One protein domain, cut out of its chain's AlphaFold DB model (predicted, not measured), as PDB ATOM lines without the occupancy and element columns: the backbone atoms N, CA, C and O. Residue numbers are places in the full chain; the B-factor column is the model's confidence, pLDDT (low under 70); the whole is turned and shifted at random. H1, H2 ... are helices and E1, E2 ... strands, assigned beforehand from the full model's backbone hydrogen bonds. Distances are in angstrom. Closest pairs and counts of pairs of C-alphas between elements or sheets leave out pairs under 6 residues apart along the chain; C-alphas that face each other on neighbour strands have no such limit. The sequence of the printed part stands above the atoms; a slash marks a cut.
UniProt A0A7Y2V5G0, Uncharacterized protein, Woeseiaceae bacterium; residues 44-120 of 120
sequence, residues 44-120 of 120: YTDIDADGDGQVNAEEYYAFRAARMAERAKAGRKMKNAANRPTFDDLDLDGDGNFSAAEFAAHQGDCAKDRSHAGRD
ATOM      1  N   TYR A  44     -20.712 -43.280 101.032       70.56
ATOM      2  CA  TYR A  44     -20.449 -42.180 101.941       70.56
ATOM      3  C   TYR A  44     -19.052 -42.242 102.608       70.56
ATOM      4  O   TYR A  44     -18.312 -41.266 102.626       70.56
ATOM      5  N   THR A  45     -18.653 -43.445 103.023       73.81
ATOM      6  CA  THR A  45     -17.357 -43.763 103.644       73.81
ATOM      7  C   THR A  45     -16.133 -43.534 102.757       73.81
ATOM      8  O   THR A  45     -15.020 -43.558 103.256       73.81
ATOM      9  N   ASP A  46     -16.302 -43.404 101.438       74.88
ATOM     10  CA  ASP A  46     -15.188 -43.088 100.534       74.88
ATOM     11  C   ASP A  46     -14.869 -41.582 100.521       74.88
ATOM     12  O   ASP A  46     -13.832 -41.179  99.994       74.88
ATOM     13  N   ILE A  47     -15.793 -40.756 101.020       77.06
ATOM     14  CA  ILE A  47     -15.697 -39.291 101.033       77.06
ATOM     15  C   ILE A  47     -15.303 -38.798 102.427       77.06
ATOM     16  O   ILE A  47     -14.467 -37.905 102.518       77.06
ATOM     17  N   ASP A  48     -15.885 -39.409 103.461       80.75
ATOM     18  CA  ASP A  48     -15.574 -39.211 104.880       80.75
ATOM     19  C   ASP A  48     -14.130 -39.668 105.165       80.75
ATOM     20  O   ASP A  48     -13.832 -40.868 105.194       80.75
ATOM     21  N   ALA A  49     -13.206 -38.707 105.259       76.12
ATOM     22  CA  ALA A  49     -11.778 -38.984 105.374       76.12
ATOM     23  C   ALA A  49     -11.330 -39.114 106.834       76.12
ATOM     24  O   ALA A  49     -10.317 -39.773 107.101       76.12
ATOM     25  N   ASP A  50     -12.050 -38.485 107.763       78.94
ATOM     26  CA  ASP A  50     -11.762 -38.515 109.195       78.94
ATOM     27  C   ASP A  50     -12.545 -39.602 109.959       78.94
ATOM     28  O   ASP A  50     -12.127 -40.009 111.050       78.94
ATOM     29  N   GLY A  51     -13.579 -40.173 109.338       78.19
ATOM     30  CA  GLY A  51     -14.403 -41.252 109.865       78.19
ATOM     31  C   GLY A  51     -15.403 -40.787 110.919       78.19
ATOM     32  O   GLY A  51     -15.802 -41.602 111.760       78.19
ATOM     33  N   ASP A  52     -15.765 -39.503 110.933       79.12
ATOM     34  CA  ASP A  52     -16.666 -38.930 111.932       79.12
ATOM     35  C   ASP A  52     -18.157 -39.198 111.635       79.12
ATOM     36  O   ASP A  52     -19.017 -38.995 112.500       79.12
ATOM     37  N   GLY A  53     -18.472 -39.746 110.454       76.12
ATOM     38  CA  GLY A  53     -19.840 -40.032 110.035       76.12
ATOM     39  C   GLY A  53     -20.596 -38.814 109.495       76.12
ATOM     40  O   GLY A  53     -21.801 -38.934 109.239       76.12
ATOM     41  N   GLN A  54     -19.897 -37.696 109.268       80.19
ATOM     42  CA  GLN A  54     -20.311 -36.454 108.600       80.19
ATOM     43  C   GLN A  54     -19.330 -36.145 107.443       80.19
ATOM     44  O   GLN A  54     -18.190 -36.577 107.436       80.19
ATOM     45  N   VAL A  55     -19.808 -35.537 106.359       82.00
ATOM     46  CA  VAL A  55     -18.942 -35.088 105.262       82.00
ATOM     47  C   VAL A  55     -19.119 -33.595 105.181       82.00
ATOM     48  O   VAL A  55     -20.187 -33.115 104.798       82.00
ATOM     49  N   ASN A  56     -18.066 -32.863 105.519       84.06
ATOM     50  CA  ASN A  56     -18.085 -31.416 105.386       84.06
ATOM     51  C   ASN A  56     -17.810 -30.991 103.931       84.06
ATOM     52  O   ASN A  56     -17.392 -31.771 103.060       84.06
ATOM     53  N   ALA A  57     -18.034 -29.708 103.651       82.06
ATOM     54  CA  ALA A  57     -17.794 -29.144 102.329       82.06
ATOM     55  C   ALA A  57     -16.341 -29.348 101.853       82.06
ATOM     56  O   ALA A  57     -16.102 -29.647 100.680       82.06
ATOM     57  N   GLU A  58     -15.358 -29.209 102.742       83.50
ATOM     58  CA  GLU A  58     -13.931 -29.278 102.411       83.50
ATOM     59  C   GLU A  58     -13.517 -30.682 101.960       83.50
ATOM     60  O   GLU A  58     -12.867 -30.828 100.917       83.50
ATOM     61  N   GLU A  59     -13.964 -31.715 102.669       84.19
ATOM     62  CA  GLU A  59     -13.779 -33.121 102.315       84.19
ATOM     63  C   GLU A  59     -14.467 -33.460 100.996       84.19
ATOM     64  O   GLU A  59     -13.862 -34.058 100.098       84.19
ATOM     65  N   TYR A  60     -15.700 -32.986 100.809       81.75
ATOM     66  CA  TYR A  60     -16.427 -33.176  99.562       81.75
ATOM     67  C   TYR A  60     -15.691 -32.552  98.363       81.75
ATOM     68  O   TYR A  60     -15.544 -33.186  97.306       81.75
ATOM     69  N   TYR A  61     -15.185 -31.321  98.501       82.81
ATOM     70  CA  TYR A  61     -14.415 -30.654  97.448       82.81
ATOM     71  C   TYR A  61     -13.066 -31.334  97.198       82.81
ATOM     72  O   TYR A  61     -12.689 -31.503  96.030       82.81
ATOM     73  N   ALA A  62     -12.368 -31.777  98.245       85.38
ATOM     74  CA  ALA A  62     -11.109 -32.508  98.132       85.38
ATOM     75  C   ALA A  62     -11.300 -33.839  97.388       85.38
ATOM     76  O   ALA A  62     -10.621 -34.099  96.384       85.38
ATOM     77  N   PHE A  63     -12.294 -34.633  97.793       82.75
ATOM     78  CA  PHE A  63     -12.667 -35.872  97.118       82.75
ATOM     79  C   PHE A  63     -13.044 -35.613  95.656       82.75
ATOM     80  O   PHE A  63     -12.588 -36.304  94.738       82.75
ATOM     81  N   ARG A  64     -13.833 -34.563  95.383       80.00
ATOM     82  CA  ARG A  64     -14.187 -34.179  94.009       80.00
ATOM     83  C   ARG A  64     -12.970 -33.830  93.169       80.00
ATOM     84  O   ARG A  64     -12.901 -34.295  92.026       80.00
ATOM     85  N   ALA A  65     -12.055 -33.023  93.694       84.69
ATOM     86  CA  ALA A  65     -10.845 -32.618  92.993       84.69
ATOM     87  C   ALA A  65      -9.982 -33.842  92.654       84.69
ATOM     88  O   ALA A  65      -9.600 -34.015  91.492       84.69
ATOM     89  N   ALA A  66      -9.784 -34.746  93.618       84.69
ATOM     90  CA  ALA A  66      -9.071 -36.006  93.415       84.69
ATOM     91  C   ALA A  66      -9.716 -36.848  92.303       84.69
ATOM     92  O   ALA A  66      -9.049 -37.259  91.350       84.69
ATOM     93  N   ARG A  67     -11.042 -37.005  92.340       80.50
ATOM     94  CA  ARG A  67     -11.803 -37.790  91.356       80.50
ATOM     95  C   ARG A  67     -11.773 -37.169  89.961       80.50
ATOM     96  O   ARG A  67     -11.771 -37.881  88.954       80.50
ATOM     97  N   MET A  68     -11.806 -35.841  89.865       79.56
ATOM     98  CA  MET A  68     -11.668 -35.155  88.580       79.56
ATOM     99  C   MET A  68     -10.264 -35.339  88.005       79.56
ATOM    100  O   MET A  68     -10.144 -35.645  86.818       79.56
ATOM    101  N   ALA A  69      -9.230 -35.223  88.840       83.62
ATOM    102  CA  ALA A  69      -7.847 -35.447  88.441       83.62
ATOM    103  C   ALA A  69      -7.611 -36.897  87.988       83.62
ATOM    104  O   ALA A  69      -6.993 -37.122  86.951       83.62
ATOM    105  N   GLU A  70      -8.150 -37.883  88.706       80.62
ATOM    106  CA  GLU A  70      -8.050 -39.298  88.338       80.62
ATOM    107  C   GLU A  70      -8.752 -39.587  87.003       80.62
ATOM    108  O   GLU A  70      -8.179 -40.208  86.109       80.62
ATOM    109  N   ARG A  71      -9.964 -39.053  86.801       75.88
ATOM    110  CA  ARG A  71     -10.687 -39.192  85.526       75.88
ATOM    111  C   ARG A  71      -9.962 -38.530  84.361       75.88
ATOM    112  O   ARG A  71      -9.973 -39.089  83.263       75.88
ATOM    113  N   ALA A  72      -9.360 -37.364  84.598       79.44
ATOM    114  CA  ALA A  72      -8.549 -36.665  83.610       79.44
ATOM    115  C   ALA A  72      -7.312 -37.493  83.232       79.44
ATOM    116  O   ALA A  72      -7.055 -37.686  82.045       79.44
ATOM    117  N   LYS A  73      -6.608 -38.065  84.221       78.19
ATOM    118  CA  LYS A  73      -5.472 -38.980  84.005       78.19
ATOM    119  C   LYS A  73      -5.878 -40.246  83.248       78.19
ATOM    120  O   LYS A  73      -5.174 -40.665  82.339       78.19
ATOM    121  N   ALA A  74      -7.036 -40.817  83.569       76.69
ATOM    122  CA  ALA A  74      -7.568 -42.011  82.915       76.69
ATOM    123  C   ALA A  74      -8.141 -41.746  81.504       76.69
ATOM    124  O   ALA A  74      -8.715 -42.651  80.897       76.69
ATOM    125  N   GLY A  75      -8.070 -40.507  80.992       74.19
ATOM    126  CA  GLY A  75      -8.595 -40.137  79.672       74.19
ATOM    127  C   GLY A  75     -10.104 -40.362  79.521       74.19
ATOM    128  O   GLY A  75     -10.621 -40.469  78.405       74.19
ATOM    129  N   ARG A  76     -10.844 -40.479  80.633       70.31
ATOM    130  CA  ARG A  76     -12.276 -40.786  80.595       70.31
ATOM    131  C   ARG A  76     -13.042 -39.531  80.195       70.31
ATOM    132  O   ARG A  76     -12.916 -38.483  80.822       70.31
ATOM    133  N   LYS A  77     -13.908 -39.651  79.183       68.44
ATOM    134  CA  LYS A  77     -14.851 -38.584  78.820       68.44
ATOM    135  C   LYS A  77     -15.687 -38.224  80.052       68.44
ATOM    136  O   LYS A  77     -16.391 -39.083  80.585       68.44
ATOM    137  N   MET A  78     -15.620 -36.962  80.468       67.00
ATOM    138  CA  MET A  78     -16.387 -36.370  81.571       67.00
ATOM    139  C   MET A  78     -17.879 -36.251  81.209       67.00
ATOM    140  O   MET A  78     -18.449 -35.164  81.166       67.00
ATOM    141  N   LYS A  79     -18.532 -37.375  80.898       59.94
ATOM    142  CA  LYS A  79     -19.981 -37.417  80.683       59.94
ATOM    143  C   LYS A  79     -20.667 -37.088  82.014       59.94
ATOM    144  O   LYS A  79     -20.279 -37.631  83.049       59.94
ATOM    145  N   ASN A  80     -21.653 -36.194  81.981       59.25
ATOM    146  CA  ASN A  80     -22.441 -35.738  83.134       59.25
ATOM    147  C   ASN A  80     -21.646 -34.996  84.226       59.25
ATOM    148  O   ASN A  80     -22.038 -35.022  85.386       59.25
ATOM    149  N   ALA A  81     -20.551 -34.307  83.882       61.34
ATOM    150  CA  ALA A  81     -19.902 -33.402  84.839       61.34
ATOM    151  C   ALA A  81     -20.821 -32.243  85.275       61.34
ATOM    152  O   ALA A  81     -20.711 -31.790  86.408       61.34
ATOM    153  N   ALA A  82     -21.728 -31.814  84.386       58.66
ATOM    154  CA  ALA A  82     -22.685 -30.733  84.619       58.66
ATOM    155  C   ALA A  82     -23.963 -31.167  85.362       58.66
ATOM    156  O   ALA A  82     -24.568 -30.349  86.031       58.66
ATOM    157  N   ASN A  83     -24.363 -32.442  85.274       61.75
ATOM    158  CA  ASN A  83     -25.556 -32.973  85.955       61.75
ATOM    159  C   ASN A  83     -25.178 -33.699  87.252       61.75
ATOM    160  O   ASN A  83     -25.702 -34.772  87.556       61.75
ATOM    161  N   ARG A  84     -24.146 -33.201  87.934       63.09
ATOM    162  CA  ARG A  84     -23.658 -33.810  89.163       63.09
ATOM    163  C   ARG A  84     -24.263 -33.037  90.335       63.09
ATOM    164  O   ARG A  84     -24.086 -31.821  90.329       63.09
ATOM    165  N   PRO A  85     -24.912 -33.718  91.296       67.25
ATOM    166  CA  PRO A  85     -25.437 -33.059  92.483       67.25
ATOM    167  C   PRO A  85     -24.305 -32.304  93.175       67.25
ATOM    168  O   PRO A  85     -23.186 -32.822  93.308       67.25
ATOM    169  N   THR A  86     -24.585 -31.052  93.500       73.56
ATOM    170  CA  THR A  86     -23.733 -30.180  94.298       73.56
ATOM    171  C   THR A  86     -23.764 -30.616  95.759       73.56
ATOM    172  O   THR A  86     -24.444 -31.576  96.110       73.56
ATOM    173  N   PHE A  87     -22.948 -29.973  96.593       75.62
ATOM    174  CA  PHE A  87     -23.000 -30.208  98.032       75.62
ATOM    175  C   PHE A  87     -24.375 -29.804  98.588       75.62
ATOM    176  O   PHE A  87     -25.001 -30.606  99.264       75.62
ATOM    177  N   ASP A  88     -24.899 -28.653  98.152       76.19
ATOM    178  CA  ASP A  88     -26.231 -28.153  98.523       76.19
ATOM    179  C   ASP A  88     -27.389 -29.057  98.057       76.19
ATOM    180  O   ASP A  88     -28.471 -29.024  98.626       76.19
ATOM    181  N   ASP A  89     -27.196 -29.868  97.008       72.06
ATOM    182  CA  ASP A  89     -28.212 -30.845  96.579       72.06
ATOM    183  C   ASP A  89     -28.235 -32.102  97.469       72.06
ATOM    184  O   ASP A  89     -29.153 -32.918  97.368       72.06
ATOM    185  N   LEU A  90     -27.179 -32.314  98.259       71.50
ATOM    186  CA  LEU A  90     -27.041 -33.444  99.173       71.50
ATOM    187  C   LEU A  90     -27.417 -33.030 100.599       71.50
ATOM    188  O   LEU A  90     -28.130 -33.785 101.249       71.50
ATOM    189  N   ASP A  91     -26.984 -31.847 101.030       76.94
ATOM    190  CA  ASP A  91     -27.308 -31.215 102.312       76.94
ATOM    191  C   ASP A  91     -28.795 -30.803 102.348       76.94
ATOM    192  O   ASP A  91     -29.203 -29.790 101.774       76.94
ATOM    193  N   LEU A  92     -29.641 -31.650 102.947       71.62
ATOM    194  CA  LEU A  92     -31.095 -31.461 102.948       71.62
ATOM    195  C   LEU A  92     -31.561 -30.565 104.097       71.62
ATOM    196  O   LEU A  92     -32.661 -30.004 104.014       71.62
ATOM    197  N   ASP A  93     -30.775 -30.457 105.166       74.50
ATOM    198  CA  ASP A  93     -31.101 -29.666 106.350       74.50
ATOM    199  C   ASP A  93     -30.365 -28.314 106.422       74.50
ATOM    200  O   ASP A  93     -30.780 -27.432 107.184       74.50
ATOM    201  N   GLY A  94     -29.390 -28.095 105.538       74.56
ATOM    202  CA  GLY A  94     -28.643 -26.853 105.380       74.56
ATOM    203  C   GLY A  94     -27.632 -26.620 106.497       74.56
ATOM    204  O   GLY A  94     -27.325 -25.457 106.793       74.56
ATOM    205  N   ASP A  95     -27.176 -27.678 107.171       77.69
ATOM    206  CA  ASP A  95     -26.249 -27.576 108.294       77.69
ATOM    207  C   ASP A  95     -24.777 -27.413 107.861       77.69
ATOM    208  O   ASP A  95     -23.917 -27.079 108.687       77.69
ATOM    209  N   GLY A  96     -24.495 -27.527 106.556       74.56
ATOM    210  CA  GLY A  96     -23.155 -27.397 105.986       74.56
ATOM    211  C   GLY A  96     -22.334 -28.685 106.034       74.56
ATOM    212  O   GLY A  96     -21.163 -28.668 105.634       74.56
ATOM    213  N   ASN A  97     -22.943 -29.783 106.474       75.94
ATOM    214  CA  ASN A  97     -22.451 -31.147 106.427       75.94
ATOM    215  C   ASN A  97     -23.479 -32.015 105.690       75.94
ATOM    216  O   ASN A  97     -24.631 -31.662 105.504       75.94
ATOM    217  N   PHE A  98     -23.051 -33.172 105.210       76.50
ATOM    218  CA  PHE A  98     -23.984 -34.180 104.731       76.50
ATOM    219  C   PHE A  98     -23.708 -35.459 105.487       76.50
ATOM    220  O   PHE A  98     -22.589 -35.969 105.457       76.50
ATOM    221  N   SER A  99     -24.714 -35.964 106.184       75.94
ATOM    222  CA  SER A  99     -24.602 -37.129 107.052       75.94
ATOM    223  C   SER A  99     -24.921 -38.433 106.316       75.94
ATOM    224  O   SER A  99     -25.648 -38.490 105.316       75.94
ATOM    225  N   ALA A 100     -24.449 -39.556 106.865       73.31
ATOM    226  CA  ALA A 100     -24.811 -40.880 106.355       73.31
ATOM    227  C   ALA A 100     -26.337 -41.134 106.361       73.31
ATOM    228  O   ALA A 100     -26.847 -41.913 105.545       73.31
ATOM    229  N   ALA A 101     -27.073 -40.480 107.269       70.94
ATOM    230  CA  ALA A 101     -28.525 -40.580 107.372       70.94
ATOM    231  C   ALA A 101     -29.226 -39.914 106.179       70.94
ATOM    232  O   ALA A 101     -30.139 -40.504 105.595       70.94
ATOM    233  N   GLU A 102     -28.758 -38.742 105.759       74.62
ATOM    234  CA  GLU A 102     -29.280 -38.040 104.584       74.62
ATOM    235  C   GLU A 102     -28.940 -38.781 103.286       74.62
ATOM    236  O   GLU A 102     -29.789 -38.914 102.400       74.62
ATOM    237  N   PHE A 103     -27.759 -39.404 103.202       70.12
ATOM    238  CA  PHE A 103     -27.419 -40.291 102.083       70.12
ATOM    239  C   PHE A 103     -28.347 -41.499 101.974       70.12
ATOM    240  O   PHE A 103     -28.739 -41.902 100.870       70.12
ATOM    241  N   ALA A 104     -28.710 -42.088 103.114       70.00
ATOM    242  CA  ALA A 104     -29.663 -43.186 103.162       70.00
ATOM    243  C   ALA A 104     -31.080 -42.724 102.779       70.00
ATOM    244  O   ALA A 104     -31.758 -43.425 102.022       70.00
ATOM    245  N   ALA A 105     -31.504 -41.543 103.237       68.06
ATOM    246  CA  ALA A 105     -32.797 -40.951 102.899       68.06
ATOM    247  C   ALA A 105     -32.920 -40.671 101.392       68.06
ATOM    248  O   ALA A 105     -33.858 -41.147 100.747       68.06
ATOM    249  N   HIS A 106     -31.912 -40.028 100.798       64.56
ATOM    250  CA  HIS A 106     -31.876 -39.732  99.367       64.56
ATOM    251  C   HIS A 106     -31.924 -41.011  98.502       64.56
ATOM    252  O   HIS A 106     -32.613 -41.073  97.480       64.56
ATOM    253  N   GLN A 107     -31.245 -42.091  98.917       61.19
ATOM    254  CA  GLN A 107     -31.358 -43.385  98.230       61.19
ATOM    255  C   GLN A 107     -32.733 -44.049  98.408       61.19
ATOM    256  O   GLN A 107     -33.215 -44.712  97.483       61.19
ATOM    257  N   GLY A 108     -33.364 -43.873  99.572       59.69
ATOM    258  CA  GLY A 108     -34.698 -44.386  99.873       59.69
ATOM    259  C   GLY A 108     -35.796 -43.741  99.027       59.69
ATOM    260  O   GLY A 108     -36.678 -44.446  98.529       59.69
ATOM    261  N   ASP A 109     -35.725 -42.433  98.789       56.53
ATOM    262  CA  ASP A 109     -36.733 -41.728  97.989       56.53
ATOM    263  C   ASP A 109     -36.577 -41.981  96.484       56.53
ATOM    264  O   ASP A 109     -37.569 -42.222  95.790       56.53
ATOM    265  N   CYS A 110     -35.344 -42.129  95.987       54.38
ATOM    266  CA  CYS A 110     -35.092 -42.570  94.608       54.38
ATOM    267  C   CYS A 110     -35.622 -44.003  94.332       54.38
ATOM    268  O   CYS A 110     -35.910 -44.379  93.191       54.38
ATOM    269  N   ALA A 111     -35.775 -44.840  95.368       54.66
ATOM    270  CA  ALA A 111     -36.385 -46.164  95.240       54.66
ATOM    271  C   ALA A 111     -37.920 -46.113  95.138       54.66
ATOM    272  O   ALA A 111     -38.499 -46.944  94.434       54.66
ATOM    273  N   LYS A 112     -38.575 -45.139  95.787       52.25
ATOM    274  CA  LYS A 112     -40.036 -44.970  95.718       52.25
ATOM    275  C   LYS A 112     -40.486 -44.480  94.343       52.25
ATOM    276  O   LYS A 112     -41.468 -45.002  93.818       52.25
ATOM    277  N   ASP A 113     -39.733 -43.580  93.718       51.34
ATOM    278  CA  ASP A 113     -40.132 -42.968  92.442       51.34
ATOM    279  C   ASP A 113     -40.067 -43.951  91.249       51.34
ATOM    280  O   ASP A 113     -40.895 -43.944  90.339       51.34
ATOM    281  N   ARG A 114     -39.157 -44.935  91.304       52.75
ATOM    282  CA  ARG A 114     -39.034 -45.984  90.268       52.75
ATOM    283  C   ARG A 114     -40.180 -46.999  90.252       52.75
ATOM    284  O   ARG A 114     -40.279 -47.777  89.308       52.75
ATOM    285  N   SER A 115     -41.040 -47.006  91.273       53.31
ATOM    286  CA  SER A 115     -42.209 -47.894  91.335       53.31
ATOM    287  C   SER A 115     -43.423 -47.374  90.547       53.31
ATOM    288  O   SER A 115     -44.366 -48.136  90.317       53.31
ATOM    289  N   HIS A 116     -43.392 -46.109  90.103       49.38
ATOM    290  CA  HIS A 116     -44.459 -45.488  89.307       49.38
ATOM    291  C   HIS A 116     -44.151 -45.382  87.803       49.38
ATOM    292  O   HIS A 116     -45.084 -45.277  87.021       49.38
ATOM    293  N   ALA A 117     -42.890 -45.491  87.368       52.00
ATOM    294  CA  ALA A 117     -42.494 -45.303  85.960       52.00
ATOM    295  C   ALA A 117     -42.571 -46.576  85.080       52.00
ATOM    296  O   ALA A 117     -41.816 -46.719  84.119       52.00
ATOM    297  N   GLY A 118     -43.421 -47.542  85.434       48.34
ATOM    298  CA  GLY A 118     -43.547 -48.819  84.716       48.34
ATOM    299  C   GLY A 118     -44.971 -49.365  84.678       48.34
ATOM    300  O   GLY A 118     -45.154 -50.583  84.675       48.34
ATOM    301  N   ARG A 119     -45.977 -48.486  84.735       51.88
ATOM    302  CA  ARG A 119     -47.395 -48.863  84.720       51.88
ATOM    303  C   ARG A 119     -48.190 -47.894  83.840       51.88
ATOM    304  O   ARG A 119     -49.049 -47.168  84.329       51.88
ATOM    305  N   ASP A 120     -47.908 -47.941  82.547       46.44
ATOM    306  CA  ASP A 120     -48.683 -47.302  81.483       46.44
ATOM    307  C   ASP A 120     -48.451 -48.030  80.154       46.44
ATOM    308  O   ASP A 120     -47.280 -48.336  79.831       46.44
TER     309      ASP A 120
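This is residues 44 to 120 of the 120 residues of an uncharacterized protein of Woeseiaceae bacterium (UniProt A0A7Y2V5G0). Two helices, H1 and H2, splay as a wide V from a tiny antiparallel sheet, E1 - E2, at its base, and unnamed residues 74 to 96 loop back from H1 to E2. The printed part has 77 residues, in order E1, H1, E2, H2; under half are in named elements, mostly helix. It is loose, radius of gyration of the C-alphas 15.0 A, spanning 44 by 33 by 19 A.

Find C-alpha 54 at (-20.311, -36.454, 108.600), where E1, residues 54 to 56, begins. H1, residues 57 to 73, runs 24.2 A. After E2, residues 97 to 99, H2, residues 100 to 113, runs 20.8 A to C-alpha 113 at (-40.132, -42.968, 92.442).

Look at E1 and E2, antiparallel at 155 degrees; N 55 and O 98 are within hydrogen-bond range, 3.0 A. H1 and H2 are apart. In both, every O i to N i+4 pair is within hydrogen-bond range.

The farthest C-alphas, of Asp 50 and Asp 120, are 47.0 A apart. The printed part has no cut; the link H1 to E2 is long. Residues 77 to 85 and 105 to 120 have pLDDT under 70.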